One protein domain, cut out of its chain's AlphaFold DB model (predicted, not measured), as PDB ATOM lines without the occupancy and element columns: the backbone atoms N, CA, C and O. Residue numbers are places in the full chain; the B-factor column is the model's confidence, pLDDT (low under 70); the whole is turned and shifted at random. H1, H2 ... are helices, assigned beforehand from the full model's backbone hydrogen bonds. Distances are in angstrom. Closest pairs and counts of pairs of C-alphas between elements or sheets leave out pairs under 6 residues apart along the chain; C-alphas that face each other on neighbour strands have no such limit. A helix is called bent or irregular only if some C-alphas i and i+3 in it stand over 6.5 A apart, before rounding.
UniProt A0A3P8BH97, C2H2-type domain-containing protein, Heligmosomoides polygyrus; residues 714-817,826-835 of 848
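AT A GLANCE: This is residues 714 to 817 and 826 to 835 of the 848 residues of the protein "C2H2-type domain-containing protein" of Heligmosomoides polygyrus (UniProt A0A3P8BH97). The long helix H6 runs through the middle of a body built mostly of helices, with H1 packing on it by residues 720 to 724 alone, about perpendicular to it, and a helical slab of H2, H3 and H4 on another side, where H3 and H4 pack on H6. In that slab H2 and H3 follow each other nearly in line and H4 folds back alongside both; the short H5 sits at the edge, near H1 and H4, and H7 packs on residues 804 to 812 of H6. The printed part has 114 residues with seven named helices, H1 to H7 in that order, and no named strand; the class is all helix. It is compact, with a radius of gyration of the C-alphas of 14.3 A, and rounded, spanning 39 by 31 by 30 A.

HOW THE PARTS SIT: H1, residues 718 to 733, and H2, residues 735 to 746, touch only at the corner by their tight link, closest at the C-alphas of Met 731 and Cys 738, 4.5 A apart. H3, residues 748 to 754, and H2 meet only through their link. H4, residues 759 to 777, forms a helical hairpin with H3, at a shallow tilt of 15 degrees, opposite ways; the closest C-alphas, those of Ile 753 and Asp 759, are 5.5 A apart. H4 touches H2 with residues 770 to 777 alone, at a shallow tilt of 12 degrees, opposite ways; the closest C-alphas, those of Cys 738 and Trp 777, are 6.1 A apart. H4 has a kink of 33 degrees near residue 771 and is only just irregular: C-alphas 772 and 775 are 6.7 A apart. H5, residues 783 to 789, is near H1 and H4. H6, residues 795 to 814, is the hub, touching four helices. It is about perpendicular to H1, at 83 degrees; the closest C-alphas, those of Tyr 720 and Ile 800, are 6.2 A apart. It touches H4 at a steep tilt of 66 degrees, with the C-alphas of Phe 769 and Leu 799 closest at 5.8 A, and H3 at 52 degrees, with those of Leu 752 and Ala 809 closest at 6.6 A. H7, residues 826 to 833, touches H6 at a tilt of 37 degrees, only just steep, opposite ways; the closest C-alphas, those of Val 808 and Ala 829, are 4.8 A apart. Every O i to N i+4 pair is within hydrogen-bond range in H2, H3 and H5; the counts are 11 of 12 in H1, 13 of 15 in H4, 14 of 16 in H6 and 3 of 4 in H7.

IN THESE COORDINATES: H1 begins at C-alpha 718, (21.033, -52.948, 19.521), and is 22.6 A long from first to last C-alpha. H2 measures 16.8 A and H4 24.5 A. H6 runs 29.5 A from C-alpha 795, (32.522, -57.297, 11.052). H7 ends at C-alpha 833, (30.305, -48.727, 27.363).

THE WHOLE: The two C-alphas farthest apart, those of Asp 782 and Gly 817, are 43.4 A apart. Residues 818 to 825 are not printed, and C-alphas 817 and 826 stand 14.8 A apart across the cut. Of the links that are printed whole, each is tight. The mean pLDDT of the printed part is 76.0; residues 755 to 762, 808 to 817 and 826 to 835 are under 70.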
ATOM      1  N   ARG A 714      17.981 -58.037  19.329       79.00
ATOM      2  CA  ARG A 714      17.959 -57.659  20.760       79.00
ATOM      3  C   ARG A 714      19.135 -58.279  21.548       79.00
ATOM      4  O   ARG A 714      18.927 -58.915  22.573       79.00
ATOM      5  N   ASP A 715      20.361 -58.097  21.052       74.56
ATOM      6  CA  ASP A 715      21.610 -58.742  21.520       74.56
ATOM      7  C   ASP A 715      22.373 -57.981  22.635       74.56
ATOM      8  O   ASP A 715      23.415 -58.435  23.114       74.56
ATOM      9  N   GLY A 716      21.869 -56.815  23.048       75.94
ATOM     10  CA  GLY A 716      22.534 -55.891  23.978       75.94
ATOM     11  C   GLY A 716      23.404 -54.819  23.303       75.94
ATOM     12  O   GLY A 716      23.725 -53.826  23.946       75.94
ATOM     13  N   ASN A 717      23.702 -54.964  22.008       81.88
ATOM     14  CA  ASN A 717      24.384 -53.973  21.169       81.88
ATOM     15  C   ASN A 717      23.400 -53.189  20.269       81.88
ATOM     16  O   ASN A 717      23.812 -52.323  19.494       81.88
ATOM     17  N   CYS A 718      22.098 -53.480  20.373       82.81
ATOM     18  CA  CYS A 718      21.033 -52.948  19.521       82.81
ATOM     19  C   CYS A 718      21.016 -51.415  19.386       82.81
ATOM     20  O   CYS A 718      20.739 -50.924  18.296       82.81
ATOM     21  N   PHE A 719      21.356 -50.662  20.439       86.19
ATOM     22  CA  PHE A 719      21.440 -49.197  20.384       86.19
ATOM     23  C   PHE A 719      22.540 -48.718  19.425       86.19
ATOM     24  O   PHE A 719      22.248 -48.024  18.454       86.19
ATOM     25  N   TYR A 720      23.790 -49.143  19.643       87.75
ATOM     26  CA  TYR A 720      24.919 -48.781  18.778       87.75
ATOM     27  C   TYR A 720      24.693 -49.235  17.334       87.75
ATOM     28  O   TYR A 720      24.993 -48.498  16.397       87.75
ATOM     29  N   ARG A 721      24.104 -50.424  17.153       90.06
ATOM     30  CA  ARG A 721      23.752 -50.967  15.837       90.06
ATOM     31  C   ARG A 721      22.687 -50.117  15.133       90.06
ATOM     32  O   ARG A 721      22.860 -49.793  13.963       90.06
ATOM     33  N   ALA A 722      21.631 -49.702  15.838       89.88
ATOM     34  CA  ALA A 722      20.592 -48.824  15.296       89.88
ATOM     35  C   ALA A 722      21.142 -47.439  14.912       89.88
ATOM     36  O   ALA A 722      20.865 -46.957  13.815       89.88
ATOM     37  N   VAL A 723      21.967 -46.832  15.776       91.94
ATOM     38  CA  VAL A 723      22.621 -45.537  15.510       91.94
ATOM     39  C   VAL A 723      23.539 -45.626  14.289       91.94
ATOM     40  O   VAL A 723      23.451 -44.775  13.408       91.94
ATOM     41  N   LEU A 724      24.368 -46.673  14.187       91.94
ATOM     42  CA  LEU A 724      25.252 -46.886  13.037       91.94
ATOM     43  C   LEU A 724      24.463 -47.032  11.730       91.94
ATOM     44  O   LEU A 724      24.775 -46.360  10.749       91.94
ATOM     45  N   VAL A 725      23.421 -47.869  11.720       92.69
ATOM     46  CA  VAL A 725      22.569 -48.087  10.540       92.69
ATOM     47  C   VAL A 725      21.882 -46.789  10.111       92.69
ATOM     48  O   VAL A 725      21.944 -46.434   8.935       92.69
ATOM     49  N   ALA A 726      21.279 -46.051  11.047       92.12
ATOM     50  CA  ALA A 726      20.619 -44.780  10.754       92.12
ATOM     51  C   ALA A 726      21.604 -43.735  10.203       92.12
ATOM     52  O   ALA A 726      21.312 -43.075   9.205       92.12
ATOM     53  N   GLN A 727      22.797 -43.634  10.797       93.25
ATOM     54  CA  GLN A 727      23.853 -42.731  10.343       93.25
ATOM     55  C   GLN A 727      24.337 -43.084   8.929       93.25
ATOM     56  O   GLN A 727      24.522 -42.198   8.098       93.25
ATOM     57  N   ILE A 728      24.503 -44.372   8.615       91.81
ATOM     58  CA  ILE A 728      24.870 -44.840   7.271       91.81
ATOM     59  C   ILE A 728      23.772 -44.520   6.258       91.81
ATOM     60  O   ILE A 728      24.062 -43.957   5.202       91.81
ATOM     61  N   GLU A 729      22.509 -44.816   6.573       90.19
ATOM     62  CA  GLU A 729      21.383 -44.458   5.706       90.19
ATOM     63  C   GLU A 729      21.266 -42.942   5.487       90.19
ATOM     64  O   GLU A 729      20.783 -42.525   4.432       90.19
ATOM     65  N   LEU A 730      21.712 -42.124   6.446       91.06
ATOM     66  CA  LEU A 730      21.789 -40.670   6.321       91.06
ATOM     67  C   LEU A 730      22.941 -40.245   5.395       91.06
ATOM     68  O   LEU A 730      22.692 -39.537   4.426       91.06
ATOM     69  N   MET A 731      24.166 -40.745   5.594       93.56
ATOM     70  CA  MET A 731      25.340 -40.437   4.747       93.56
ATOM     71  C   MET A 731      25.197 -40.906   3.286       93.56
ATOM     72  O   MET A 731      25.728 -40.281   2.360       93.56
ATOM     73  N   LEU A 732      24.465 -42.001   3.056       89.25
ATOM     74  CA  LEU A 732      24.124 -42.473   1.710       89.25
ATOM     75  C   LEU A 732      23.170 -41.509   0.979       89.25
ATOM     76  O   LEU A 732      23.204 -41.436  -0.249       89.25
ATOM     77  N   LYS A 733      22.346 -40.751   1.716       89.19
ATOM     78  CA  LYS A 733      21.419 -39.744   1.172       89.19
ATOM     79  C   LYS A 733      22.086 -38.364   1.074       89.19
ATOM     80  O   LYS A 733      22.017 -37.731   0.023       89.19
ATOM     81  N   ASP A 734      22.775 -37.931   2.125       92.00
ATOM     82  CA  ASP A 734      23.338 -36.586   2.284       92.00
ATOM     83  C   ASP A 734      24.880 -36.571   2.104       92.00
ATOM     84  O   ASP A 734      25.607 -37.205   2.878       92.00
ATOM     85  N   PRO A 735      25.417 -35.869   1.082       87.69
ATOM     86  CA  PRO A 735      26.860 -35.754   0.862       87.69
ATOM     87  C   PRO A 735      27.604 -34.941   1.926       87.69
ATOM     88  O   PRO A 735      28.771 -35.230   2.183       87.69
ATOM     89  N   GLU A 736      26.981 -33.916   2.507       89.81
ATOM     90  CA  GLU A 736      27.649 -33.029   3.463       89.81
ATOM     91  C   GLU A 736      27.710 -33.677   4.845       89.81
ATOM     92  O   GLU A 736      28.754 -33.633   5.496       89.81
ATOM     93  N   GLU A 737      26.658 -34.400   5.236       91.31
ATOM     94  CA  GLU A 737      26.685 -35.250   6.428       91.31
ATOM     95  C   GLU A 737      27.762 -36.342   6.328       91.31
ATOM     96  O   GLU A 737      28.470 -36.617   7.296       91.31
ATOM     97  N   CYS A 738      27.948 -36.920   5.136       90.88
ATOM     98  CA  CYS A 738      29.002 -37.899   4.871       90.88
ATOM     99  C   CYS A 738      30.409 -37.320   5.125       90.88
ATOM    100  O   CYS A 738      31.196 -37.915   5.867       90.88
ATOM    101  N   LYS A 739      30.701 -36.114   4.609       88.94
ATOM    102  CA  LYS A 739      31.968 -35.403   4.876       88.94
ATOM    103  C   LYS A 739      32.124 -35.020   6.350       88.94
ATOM    104  O   LYS A 739      33.208 -35.171   6.912       88.94
ATOM    105  N   ARG A 740      31.054 -34.523   6.985       93.12
ATOM    106  CA  ARG A 740      31.047 -34.132   8.403       93.12
ATOM    107  C   ARG A 740      31.392 -35.326   9.291       93.12
ATOM    108  O   ARG A 740      32.245 -35.218  10.172       93.12
ATOM    109  N   PHE A 741      30.767 -36.474   9.033       91.00
ATOM    110  CA  PHE A 741      31.004 -37.696   9.790       91.00
ATOM    111  C   PHE A 741      32.407 -38.268   9.543       91.00
ATOM    112  O   PHE A 741      33.047 -38.700  10.500       91.00
ATOM    113  N   GLU A 742      32.931 -38.206   8.312       91.44
ATOM    114  CA  GLU A 742      34.324 -38.572   8.012       91.44
ATOM    115  C   GLU A 742      35.326 -37.744   8.833       91.44
ATOM    116  O   GLU A 742      36.193 -38.310   9.504       91.44
ATOM    117  N   GLN A 743      35.191 -36.414   8.823       87.44
ATOM    118  CA  GLN A 743      36.085 -35.510   9.559       87.44
ATOM    119  C   GLN A 743      36.061 -35.783  11.068       87.44
ATOM    120  O   GLN A 743      37.113 -35.840  11.708       87.44
ATOM    121  N   ILE A 744      34.870 -36.014  11.635       86.38
ATOM    122  CA  ILE A 744      34.711 -36.401  13.043       86.38
ATOM    123  C   ILE A 744      35.387 -37.751  13.308       86.38
ATOM    124  O   ILE A 744      36.147 -37.870  14.267       86.38
ATOM    125  N   CYS A 745      35.155 -38.753  12.454       86.88
ATOM    126  CA  CYS A 745      35.722 -40.091  12.606       86.88
ATOM    127  C   CYS A 745      37.248 -40.080  12.591       86.88
ATOM    128  O   CYS A 745      37.848 -40.644  13.504       86.88
ATOM    129  N   ARG A 746      37.880 -39.416  11.613       84.00
ATOM    130  CA  ARG A 746      39.350 -39.340  11.503       84.00
ATOM    131  C   ARG A 746      40.003 -38.636  12.697       84.00
ATOM    132  O   ARG A 746      41.114 -38.990  13.073       84.00
ATOM    133  N   GLY A 747      39.303 -37.699  13.338       82.88
ATOM    134  CA  GLY A 747      39.779 -37.035  14.554       82.88
ATOM    135  C   GLY A 747      39.732 -37.889  15.830       82.88
ATOM    136  O   GLY A 747      40.299 -37.479  16.843       82.88
ATOM    137  N   TRP A 748      39.063 -39.050  15.833       84.12
ATOM    138  CA  TRP A 748      38.904 -39.856  17.054       84.12
ATOM    139  C   TRP A 748      40.157 -40.622  17.479       84.12
ATOM    140  O   TRP A 748      40.389 -40.727  18.680       84.12
ATOM    141  N   GLN A 749      40.988 -41.094  16.544       81.81
ATOM    142  CA  GLN A 749      42.222 -41.823  16.866       81.81
ATOM    143  C   GLN A 749      43.164 -40.979  17.743       81.81
ATOM    144  O   GLN A 749      43.529 -41.393  18.841       81.81
ATOM    145  N   GLU A 750      43.470 -39.745  17.325       81.06
ATOM    146  CA  GLU A 750      44.314 -38.816  18.094       81.06
ATOM    147  C   GLU A 750      43.694 -38.462  19.460       81.06
ATOM    148  O   GLU A 750      44.396 -38.398  20.471       81.06
ATOM    149  N   ARG A 751      42.366 -38.279  19.522       80.19
ATOM    150  CA  ARG A 751      41.646 -37.998  20.780       80.19
ATOM    151  C   ARG A 751      41.741 -39.157  21.771       80.19
ATOM    152  O   ARG A 751      41.997 -38.910  22.945       80.19
ATOM    153  N   LEU A 752      41.557 -40.393  21.309       75.44
ATOM    154  CA  LEU A 752      41.656 -41.602  22.131       75.44
ATOM    155  C   LEU A 752      43.082 -41.777  22.677       75.44
ATOM    156  O   LEU A 752      43.263 -41.941  23.883       75.44
ATOM    157  N   ILE A 753      44.102 -41.629  21.825       74.94
ATOM    158  CA  ILE A 753      45.516 -41.677  22.238       74.94
ATOM    159  C   ILE A 753      45.809 -40.595  23.291       74.94
ATOM    160  O   ILE A 753      46.395 -40.876  24.337       74.94
ATOM    161  N   LYS A 754      45.331 -39.361  23.075       74.00
ATOM    162  CA  LYS A 754      45.492 -38.239  24.017       74.00
ATOM    163  C   LYS A 754      44.787 -38.457  25.364       74.00
ATOM    164  O   LYS A 754      45.248 -37.928  26.374       74.00
ATOM    165  N   LEU A 755      43.698 -39.226  25.392       65.94
ATOM    166  CA  LEU A 755      42.995 -39.628  26.617       65.94
ATOM    167  C   LEU A 755      43.674 -40.803  27.349       65.94
ATOM    168  O   LEU A 755      43.263 -41.150  28.453       65.94
ATOM    169  N   GLY A 756      44.750 -41.369  26.790       59.66
ATOM    170  CA  GLY A 756      45.549 -42.421  27.420       59.66
ATOM    171  C   GLY A 756      45.171 -43.845  27.012       59.66
ATOM    172  O   GLY A 756      45.603 -44.789  27.676       59.66
ATOM    173  N   TYR A 757      44.397 -44.018  25.936       61.06
ATOM    174  CA  TYR A 757      44.167 -45.340  25.351       61.06
ATOM    175  C   TYR A 757      45.468 -45.872  24.718       61.06
ATOM    176  O   TYR A 757      46.284 -45.073  24.243       61.06
ATOM    177  N   PRO A 758      45.711 -47.199  24.695       63.34
ATOM    178  CA  PRO A 758      46.957 -47.737  24.167       63.34
ATOM    179  C   PRO A 758      47.002 -47.592  22.641       63.34
ATOM    180  O   PRO A 758      46.245 -48.246  21.922       63.34
ATOM    181  N   ASP A 759      47.932 -46.758  22.173       62.22
ATOM    182  CA  ASP A 759      48.105 -46.339  20.775       62.22
ATOM    183  C   ASP A 759      47.981 -47.492  19.769       62.22
ATOM    184  O   ASP A 759      47.117 -47.464  18.894       62.22
ATOM    185  N   PHE A 760      48.746 -48.569  19.967       52.97
ATOM    186  CA  PHE A 760      48.727 -49.741  19.089       52.97
ATOM    187  C   PHE A 760      47.326 -50.368  18.937       52.97
ATOM    188  O   PHE A 760      46.867 -50.592  17.821       52.97
ATOM    189  N   THR A 761      46.614 -50.616  20.043       64.75
ATOM    190  CA  THR A 761      45.278 -51.237  19.993       64.75
ATOM    191  C   THR A 761      44.208 -50.283  19.476       64.75
ATOM    192  O   THR A 761      43.313 -50.700  18.747       64.75
ATOM    193  N   THR A 762      44.292 -48.999  19.830       69.69
ATOM    194  CA  THR A 762      43.360 -47.976  19.345       69.69
ATOM    195  C   THR A 762      43.503 -47.784  17.842       69.69
ATOM    196  O   THR A 762      42.496 -47.759  17.138       69.69
ATOM    197  N   THR A 763      44.739 -47.716  17.348       74.19
ATOM    198  CA  THR A 763      45.050 -47.612  15.923       74.19
ATOM    199  C   THR A 763      44.501 -48.812  15.145       74.19
ATOM    200  O   THR A 763      43.775 -48.586  14.181       74.19
ATOM    201  N   ASP A 764      44.702 -50.055  15.607       72.50
ATOM    202  CA  ASP A 764      44.130 -51.259  14.969       72.50
ATOM    203  C   ASP A 764      42.592 -51.158  14.788       72.50
ATOM    204  O   ASP A 764      42.068 -51.393  13.695       72.50
ATOM    205  N   PHE A 765      41.843 -50.773  15.831       73.44
ATOM    206  CA  PHE A 765      40.378 -50.640  15.752       73.44
ATOM    207  C   PHE A 765      39.923 -49.451  14.888       73.44
ATOM    208  O   PHE A 765      38.963 -49.575  14.121       73.44
ATOM    209  N   CYS A 766      40.602 -48.305  14.993       79.38
ATOM    210  CA  CYS A 766      40.335 -47.131  14.163       79.38
ATOM    211  C   CYS A 766      40.578 -47.436  12.678       79.38
ATOM    212  O   CYS A 766      39.724 -47.128  11.849       79.38
ATOM    213  N   GLU A 767      41.683 -48.103  12.331       82.19
ATOM    214  CA  GLU A 767      42.001 -48.482  10.952       82.19
ATOM    215  C   GLU A 767      40.985 -49.459  10.355       82.19
ATOM    216  O   GLU A 767      40.581 -49.275   9.205       82.19
ATOM    217  N   VAL A 768      40.523 -50.462  11.115       81.62
ATOM    218  CA  VAL A 768      39.458 -51.379  10.663       81.62
ATOM    219  C   VAL A 768      38.175 -50.604  10.348       81.62
ATOM    220  O   VAL A 768      37.625 -50.757   9.253       81.62
ATOM    221  N   PHE A 769      37.742 -49.714  11.247       86.62
ATOM    222  CA  PHE A 769      36.554 -48.883  11.036       86.62
ATOM    223  C   PHE A 769      36.717 -47.943   9.829       86.62
ATOM    224  O   PHE A 769      35.867 -47.923   8.939       86.62
ATOM    225  N   TYR A 770      37.833 -47.214   9.725       89.56
ATOM    226  CA  TYR A 770      38.091 -46.301   8.605       89.56
ATOM    227  C   TYR A 770      38.194 -47.039   7.268       89.56
ATOM    228  O   TYR A 770      37.680 -46.560   6.262       89.56
ATOM    229  N   LYS A 771      38.817 -48.220   7.235       88.25
ATOM    230  CA  LYS A 771      38.918 -49.051   6.030       88.25
ATOM    231  C   LYS A 771      37.547 -49.500   5.527       88.25
ATOM    232  O   LYS A 771      37.344 -49.526   4.313       88.25
ATOM    233  N   TRP A 772      36.626 -49.829   6.432       90.81
ATOM    234  CA  TRP A 772      35.253 -50.198   6.087       90.81
ATOM    235  C   TRP A 772      34.403 -48.987   5.663       90.81
ATOM    236  O   TRP A 772      33.636 -49.072   4.707       90.81
ATOM    237  N   MET A 773      34.601 -47.837   6.309       89.75
ATOM    238  CA  MET A 773      33.884 -46.592   6.007       89.75
ATOM    239  C   MET A 773      34.389 -45.870   4.747       89.75
ATOM    240  O   MET A 773      33.603 -45.205   4.075       89.75
ATOM    241  N   ASN A 774      35.669 -46.013   4.383       90.62
ATOM    242  CA  ASN A 774      36.287 -45.341   3.230       90.62
ATOM    243  C   ASN A 774      35.488 -45.519   1.913       90.62
ATOM    244  O   ASN A 774      35.261 -44.512   1.247       90.62
ATOM    245  N   PRO A 775      35.012 -46.724   1.524       88.25
ATOM    246  CA  PRO A 775      34.116 -46.902   0.373       88.25
ATOM    247  C   PRO A 775      32.787 -46.133   0.455       88.25
ATOM    248  O   PRO A 775      32.236 -45.752  -0.579       88.25
ATOM    249  N   ILE A 776      32.249 -45.919   1.660       88.88
ATOM    250  CA  ILE A 776      31.003 -45.170   1.886       88.88
ATOM    251  C   ILE A 776      31.283 -43.671   1.722       88.88
ATOM    252  O   ILE A 776      30.588 -42.994   0.964       88.88
ATOM    253  N   TRP A 777      32.360 -43.176   2.344       89.50
ATOM    254  CA  TRP A 777      32.833 -41.792   2.216       89.50
ATOM    255  C   TRP A 777      33.205 -41.426   0.773       89.50
ATOM    256  O   TRP A 777      32.790 -40.384   0.268       89.50
ATOM    257  N   SER A 778      33.887 -42.323   0.051       87.25
ATOM    258  CA  SER A 778      34.225 -42.140  -1.368       87.25
ATOM    259  C   SER A 778      33.048 -42.354  -2.330       87.25
ATOM    260  O   SER A 778      33.215 -42.177  -3.538       87.25
ATOM    261  N   ARG A 779      31.863 -42.723  -1.816       83.50
ATOM    262  CA  ARG A 779      30.639 -43.032  -2.582       83.50
ATOM    263  C   ARG A 779      30.822 -44.144  -3.629       83.50
ATOM    264  O   ARG A 779      30.177 -44.137  -4.674       83.50
ATOM    265  N   GLN A 780      31.687 -45.112  -3.327       82.75
ATOM    266  CA  GLN A 780      31.979 -46.293  -4.156       82.75
ATOM    267  C   GLN A 780      31.436 -47.604  -3.557       82.75
ATOM    268  O   GLN A 780      31.591 -48.667  -4.155       82.75
ATOM    269  N   ALA A 781      30.815 -47.555  -2.374       80.88
ATOM    270  CA  ALA A 781      30.222 -48.715  -1.722       80.88
ATOM    271  C   ALA A 781      28.931 -49.196  -2.411       80.88
ATOM    272  O   ALA A 781      28.050 -48.404  -2.743       80.88
ATOM    273  N   ASP A 782      28.788 -50.516  -2.544       85.19
ATOM    274  CA  ASP A 782      27.510 -51.157  -2.861       85.19
ATOM    275  C   ASP A 782      26.645 -51.206  -1.594       85.19
ATOM    276  O   ASP A 782      27.042 -51.794  -0.588       85.19
ATOM    277  N   VAL A 783      25.449 -50.615  -1.655       84.31
ATOM    278  CA  VAL A 783      24.483 -50.590  -0.547       84.31
ATOM    279  C   VAL A 783      24.136 -51.998  -0.061       84.31
ATOM    280  O   VAL A 783      23.966 -52.190   1.138       84.31
ATOM    281  N   ARG A 784      24.078 -52.999  -0.951       85.50
ATOM    282  CA  ARG A 784      23.818 -54.393  -0.548       85.50
ATOM    283  C   ARG A 784      24.944 -54.917   0.325       85.50
ATOM    284  O   ARG A 784      24.688 -55.345   1.442       85.50
ATOM    285  N   LYS A 785      26.185 -54.738  -0.133       86.75
ATOM    286  CA  LYS A 785      27.376 -55.137   0.613       86.75
ATOM    287  C   LYS A 785      27.453 -54.456   1.987       86.75
ATOM    288  O   LYS A 785      27.832 -55.103   2.951       86.75
ATOM    289  N   ILE A 786      27.057 -53.185   2.104       89.69
ATOM    290  CA  ILE A 786      26.987 -52.503   3.409       89.69
ATOM    291  C   ILE A 786      26.053 -53.257   4.372       89.69
ATOM    292  O   ILE A 786      26.425 -53.492   5.519       89.69
ATOM    293  N   PHE A 787      24.854 -53.650   3.928       89.25
ATOM    294  CA  PHE A 787      23.904 -54.390   4.768       89.25
ATOM    295  C   PHE A 787      24.283 -55.867   4.975       89.25
ATOM    296  O   PHE A 787      23.923 -56.419   6.014       89.25
ATOM    297  N   ASP A 788      25.034 -56.475   4.052       89.06
ATOM    298  CA  ASP A 788      25.654 -57.793   4.237       89.06
ATOM    299  C   ASP A 788      26.732 -57.731   5.339       89.06
ATOM    300  O   ASP A 788      26.670 -58.488   6.305       89.06
ATOM    301  N   ASP A 789      27.668 -56.777   5.250       88.69
ATOM    302  CA  ASP A 789      28.744 -56.568   6.229       88.69
ATOM    303  C   ASP A 789      28.173 -56.200   7.624       88.69
ATOM    304  O   ASP A 789      28.661 -56.675   8.648       88.69
ATOM    305  N   LEU A 790      27.085 -55.413   7.689       88.50
ATOM    306  CA  LEU A 790      26.356 -55.104   8.936       88.50
ATOM    307  C   LEU A 790      25.562 -56.295   9.515       88.50
ATOM    308  O   LEU A 790      25.106 -56.219  10.662       88.50
ATOM    309  N   ASN A 791      25.394 -57.374   8.743       89.38
ATOM    310  CA  ASN A 791      24.792 -58.633   9.181       89.38
ATOM    311  C   ASN A 791      25.808 -59.760   9.442       89.38
ATOM    312  O   ASN A 791      25.403 -60.807   9.951       89.38
ATOM    313  N   ASP A 792      27.107 -59.552   9.196       88.06
ATOM    314  CA  ASP A 792      28.153 -60.456   9.685       88.06
ATOM    315  C   ASP A 792      28.443 -60.198  11.175       88.06
ATOM    316  O   ASP A 792      28.796 -59.091  11.587       88.06
ATOM    317  N   ASP A 793      28.312 -61.241  11.999       76.69
ATOM    318  CA  ASP A 793      28.517 -61.173  13.453       76.69
ATOM    319  C   ASP A 793      29.962 -60.808  13.863       76.69
ATOM    320  O   ASP A 793      30.172 -60.403  15.007       76.69
ATOM    321  N   ASN A 794      30.966 -60.906  12.985       76.50
ATOM    322  CA  ASN A 794      32.320 -60.430  13.284       76.50
ATOM    323  C   ASN A 794      32.457 -58.960  12.883       76.50
ATOM    324  O   ASN A 794      32.671 -58.117  13.756       76.50
ATOM    325  N   GLU A 795      32.300 -58.647  11.594       78.75
ATOM    326  CA  GLU A 795      32.522 -57.297  11.052       78.75
ATOM    327  C   GLU A 795      31.638 -56.264  11.770       78.75
ATOM    328  O   GLU A 795      32.138 -55.279  12.321       78.75
ATOM    329  N   ALA A 796      30.334 -56.532  11.903       81.31
ATOM    330  CA  ALA A 796      29.405 -55.603  12.539       81.31
ATOM    331  C   ALA A 796      29.702 -55.364  14.032       81.31
ATOM    332  O   ALA A 796      29.406 -54.288  14.551       81.31
ATOM    333  N   ASN A 797      30.288 -56.337  14.738       78.75
ATOM    334  CA  ASN A 797      30.688 -56.156  16.136       78.75
ATOM    335  C   ASN A 797      32.028 -55.403  16.264       78.75
ATOM    336  O   ASN A 797      32.157 -54.590  17.178       78.75
ATOM    337  N   TYR A 798      32.973 -55.560  15.327       74.81
ATOM    338  CA  TYR A 798      34.167 -54.699  15.255       74.81
ATOM    339  C   TYR A 798      33.803 -53.227  14.997       74.81
ATOM    340  O   TYR A 798      34.367 -52.336  15.633       74.81
ATOM    341  N   LEU A 799      32.813 -52.959  14.136       82.06
ATOM    342  CA  LEU A 799      32.320 -51.596  13.894       82.06
ATOM    343  C   LEU A 799      31.672 -50.972  15.143       82.06
ATOM    344  O   LEU A 799      31.841 -49.780  15.406       82.06
ATOM    345  N   ILE A 800      30.966 -51.777  15.941       83.75
ATOM    346  CA  ILE A 800      30.346 -51.330  17.196       83.75
ATOM    347  C   ILE A 800      31.397 -51.021  18.268       83.75
ATOM    348  O   ILE A 800      31.235 -50.031  18.975       83.75
ATOM    349  N   ILE A 801      32.502 -51.773  18.347       78.38
ATOM    350  CA  ILE A 801      33.598 -51.491  19.296       78.38
ATOM    351  C   ILE A 801      34.156 -50.070  19.101       78.38
ATOM    352  O   ILE A 801      34.363 -49.361  20.085       78.38
ATOM    353  N   PHE A 802      34.328 -49.605  17.857       81.06
ATOM    354  CA  PHE A 802      34.750 -48.222  17.588       81.06
ATOM    355  C   PHE A 802      33.748 -47.186  18.129       81.06
ATOM    356  O   PHE A 802      34.154 -46.212  18.765       81.06
ATOM    357  N   LEU A 803      32.443 -47.408  17.936       80.75
ATOM    358  CA  LEU A 803      31.404 -46.514  18.458       80.75
ATOM    359  C   LEU A 803      31.326 -46.534  19.989       80.75
ATOM    360  O   LEU A 803      31.152 -45.476  20.597       80.75
ATOM    361  N   SER A 804      31.501 -47.703  20.613       76.38
ATOM    362  CA  SER A 804      31.621 -47.823  22.067       76.38
ATOM    363  C   SER A 804      32.808 -47.003  22.572       76.38
ATOM    364  O   SER A 804      32.603 -46.107  23.385       76.38
ATOM    365  N   MET A 805      34.021 -47.202  22.037       73.50
ATOM    366  CA  MET A 805      35.205 -46.420  22.432       73.50
ATOM    367  C   MET A 805      35.000 -44.906  22.259       73.50
ATOM    368  O   MET A 805      35.318 -44.136  23.163       73.50
ATOM    369  N   ALA A 806      34.433 -44.463  21.131       77.00
ATOM    370  CA  ALA A 806      34.151 -43.046  20.890       77.00
ATOM    371  C   ALA A 806      33.114 -42.472  21.877       77.00
ATOM    372  O   ALA A 806      33.249 -41.329  22.324       77.00
ATOM    373  N   THR A 807      32.106 -43.260  22.264       77.50
ATOM    374  CA  THR A 807      31.107 -42.888  23.283       77.50
ATOM    375  C   THR A 807      31.759 -42.752  24.660       77.50
ATOM    376  O   THR A 807      31.619 -41.725  25.320       77.50
ATOM    377  N   VAL A 808      32.542 -43.757  25.054       67.31
ATOM    378  CA  VAL A 808      33.296 -43.814  26.313       67.31
ATOM    379  C   VAL A 808      34.237 -42.606  26.440       67.31
ATOM    380  O   VAL A 808      34.162 -41.866  27.423       67.31
ATOM    381  N   ALA A 809      35.033 -42.326  25.408       65.75
ATOM    382  CA  ALA A 809      35.934 -41.176  25.352       65.75
ATOM    383  C   ALA A 809      35.206 -39.817  25.341       65.75
ATOM    384  O   ALA A 809      35.653 -38.862  25.983       65.75
ATOM    385  N   SER A 810      34.054 -39.719  24.664       65.62
ATOM    386  CA  SER A 810      33.198 -38.522  24.714       65.62
ATOM    387  C   SER A 810      32.745 -38.229  26.146       65.62
ATOM    388  O   SER A 810      32.867 -37.093  26.616       65.62
ATOM    389  N   CYS A 811      32.291 -39.259  26.871       61.31
ATOM    390  CA  CYS A 811      31.864 -39.146  28.263       61.31
ATOM    391  C   CYS A 811      32.995 -38.683  29.195       61.31
ATOM    392  O   CYS A 811      32.753 -37.851  30.071       61.31
ATOM    393  N   GLU A 812      34.228 -39.153  28.983       52.81
ATOM    394  CA  GLU A 812      35.397 -38.712  29.758       52.81
ATOM    395  C   GLU A 812      35.761 -37.235  29.521       52.81
ATOM    396  O   GLU A 812      36.248 -36.574  30.443       52.81
ATOM    397  N   SER A 813      35.488 -36.702  28.323       47.62
ATOM    398  CA  SER A 813      35.822 -35.316  27.956       47.62
ATOM    399  C   SER A 813      34.795 -34.246  28.358       47.62
ATOM    400  O   SER A 813      35.200 -33.110  28.608       47.62
ATOM    401  N   CYS A 814      33.496 -34.571  28.438       41.56
ATOM    402  CA  CYS A 814      32.432 -33.550  28.493       41.56
ATOM    403  C   CYS A 814      31.617 -33.476  29.798       41.56
ATOM    404  O   CYS A 814      31.037 -32.428  30.075       41.56
ATOM    405  N   PHE A 815      31.540 -34.536  30.614       38.16
ATOM    406  CA  PHE A 815      30.614 -34.555  31.759       38.16
ATOM    407  C   PHE A 815      31.249 -34.052  33.065       38.16
ATOM    408  O   PHE A 815      32.137 -34.684  33.644       38.16
ATOM    409  N   VAL A 816      30.743 -32.913  33.554       35.06
ATOM    410  CA  VAL A 816      31.117 -32.294  34.845       35.06
ATOM    411  C   VAL A 816      29.971 -32.328  35.878       35.06
ATOM    412  O   VAL A 816      30.243 -32.150  37.062       35.06
ATOM    413  N   GLY A 817      28.724 -32.607  35.467       34.00
ATOM    414  CA  GLY A 817      27.539 -32.605  36.347       34.00
ATOM    415  C   GLY A 817      26.753 -33.921  36.381       34.00
ATOM    416  O   GLY A 817      26.624 -34.532  37.440       34.00
ATOM    417  N   GLY A 826      36.445 -42.481  34.445       36.81
ATOM    418  CA  GLY A 826      36.932 -43.688  33.749       36.81
ATOM    419  C   GLY A 826      36.360 -45.041  34.216       36.81
ATOM    420  O   GLY A 826      36.761 -46.085  33.717       36.81
ATOM    421  N   ARG A 827      35.441 -45.079  35.192       35.19
ATOM    422  CA  ARG A 827      34.733 -46.304  35.621       35.19
ATOM    423  C   ARG A 827      33.304 -46.383  35.092       35.19
ATOM    424  O   ARG A 827      32.855 -47.492  34.840       35.19
ATOM    425  N   THR A 828      32.590 -45.270  34.922       36.25
ATOM    426  CA  THR A 828      31.282 -45.287  34.232       36.25
ATOM    427  C   THR A 828      31.468 -45.556  32.743       36.25
ATOM    428  O   THR A 828      30.753 -46.380  32.187       36.25
ATOM    429  N   ALA A 829      32.508 -44.954  32.161       39.69
ATOM    430  CA  ALA A 829      33.120 -45.301  30.880       39.69
ATOM    431  C   ALA A 829      33.204 -46.830  30.642       39.69
ATOM    432  O   ALA A 829      32.462 -47.382  29.830       39.69
ATOM    433  N   VAL A 830      34.043 -47.526  31.414       36.62
ATOM    434  CA  VAL A 830      34.307 -48.971  31.255       36.62
ATOM    435  C   VAL A 830      33.100 -49.852  31.624       36.62
ATOM    436  O   VAL A 830      32.865 -50.879  30.995       36.62
ATOM    437  N   VAL A 831      32.294 -49.477  32.625       34.06
ATOM    438  CA  VAL A 831      31.173 -50.325  33.090       34.06
ATOM    439  C   VAL A 831      29.895 -50.153  32.254       34.06
ATOM    440  O   VAL A 831      29.115 -51.095  32.178       34.06
ATOM    441  N   GLY A 832      29.673 -48.998  31.617       38.81
ATOM    442  CA  GLY A 832      28.492 -48.746  30.776       38.81
ATOM    443  C   GLY A 832      28.729 -48.877  29.265       38.81
ATOM    444  O   GLY A 832      27.790 -49.170  28.529       38.81
ATOM    445  N   GLY A 833      29.962 -48.659  28.790       40.44
ATOM    446  CA  GLY A 833      30.305 -48.727  27.363       40.44
ATOM    447  C   GLY A 833      30.843 -50.081  26.887       40.44
ATOM    448  O   GLY A 833      30.647 -50.432  25.724       40.44
ATOM    449  N   GLU A 834      31.489 -50.845  27.777       38.12
ATOM    450  CA  GLU A 834      32.108 -52.147  27.460       38.12
ATOM    451  C   GLU A 834      31.405 -53.343  28.137       38.12
ATOM    452  O   GLU A 834      31.658 -54.496  27.788       38.12
ATOM    453  N   CYS A 835      30.480 -53.096  29.073       29.50
ATOM    454  CA  CYS A 835      29.588 -54.111  29.642       29.50
ATOM    455  C   CYS A 835      28.122 -53.797  29.310       29.50
ATOM    456  O   CYS A 835      27.684 -52.651  29.365       29.50
TER     457      CYS A 835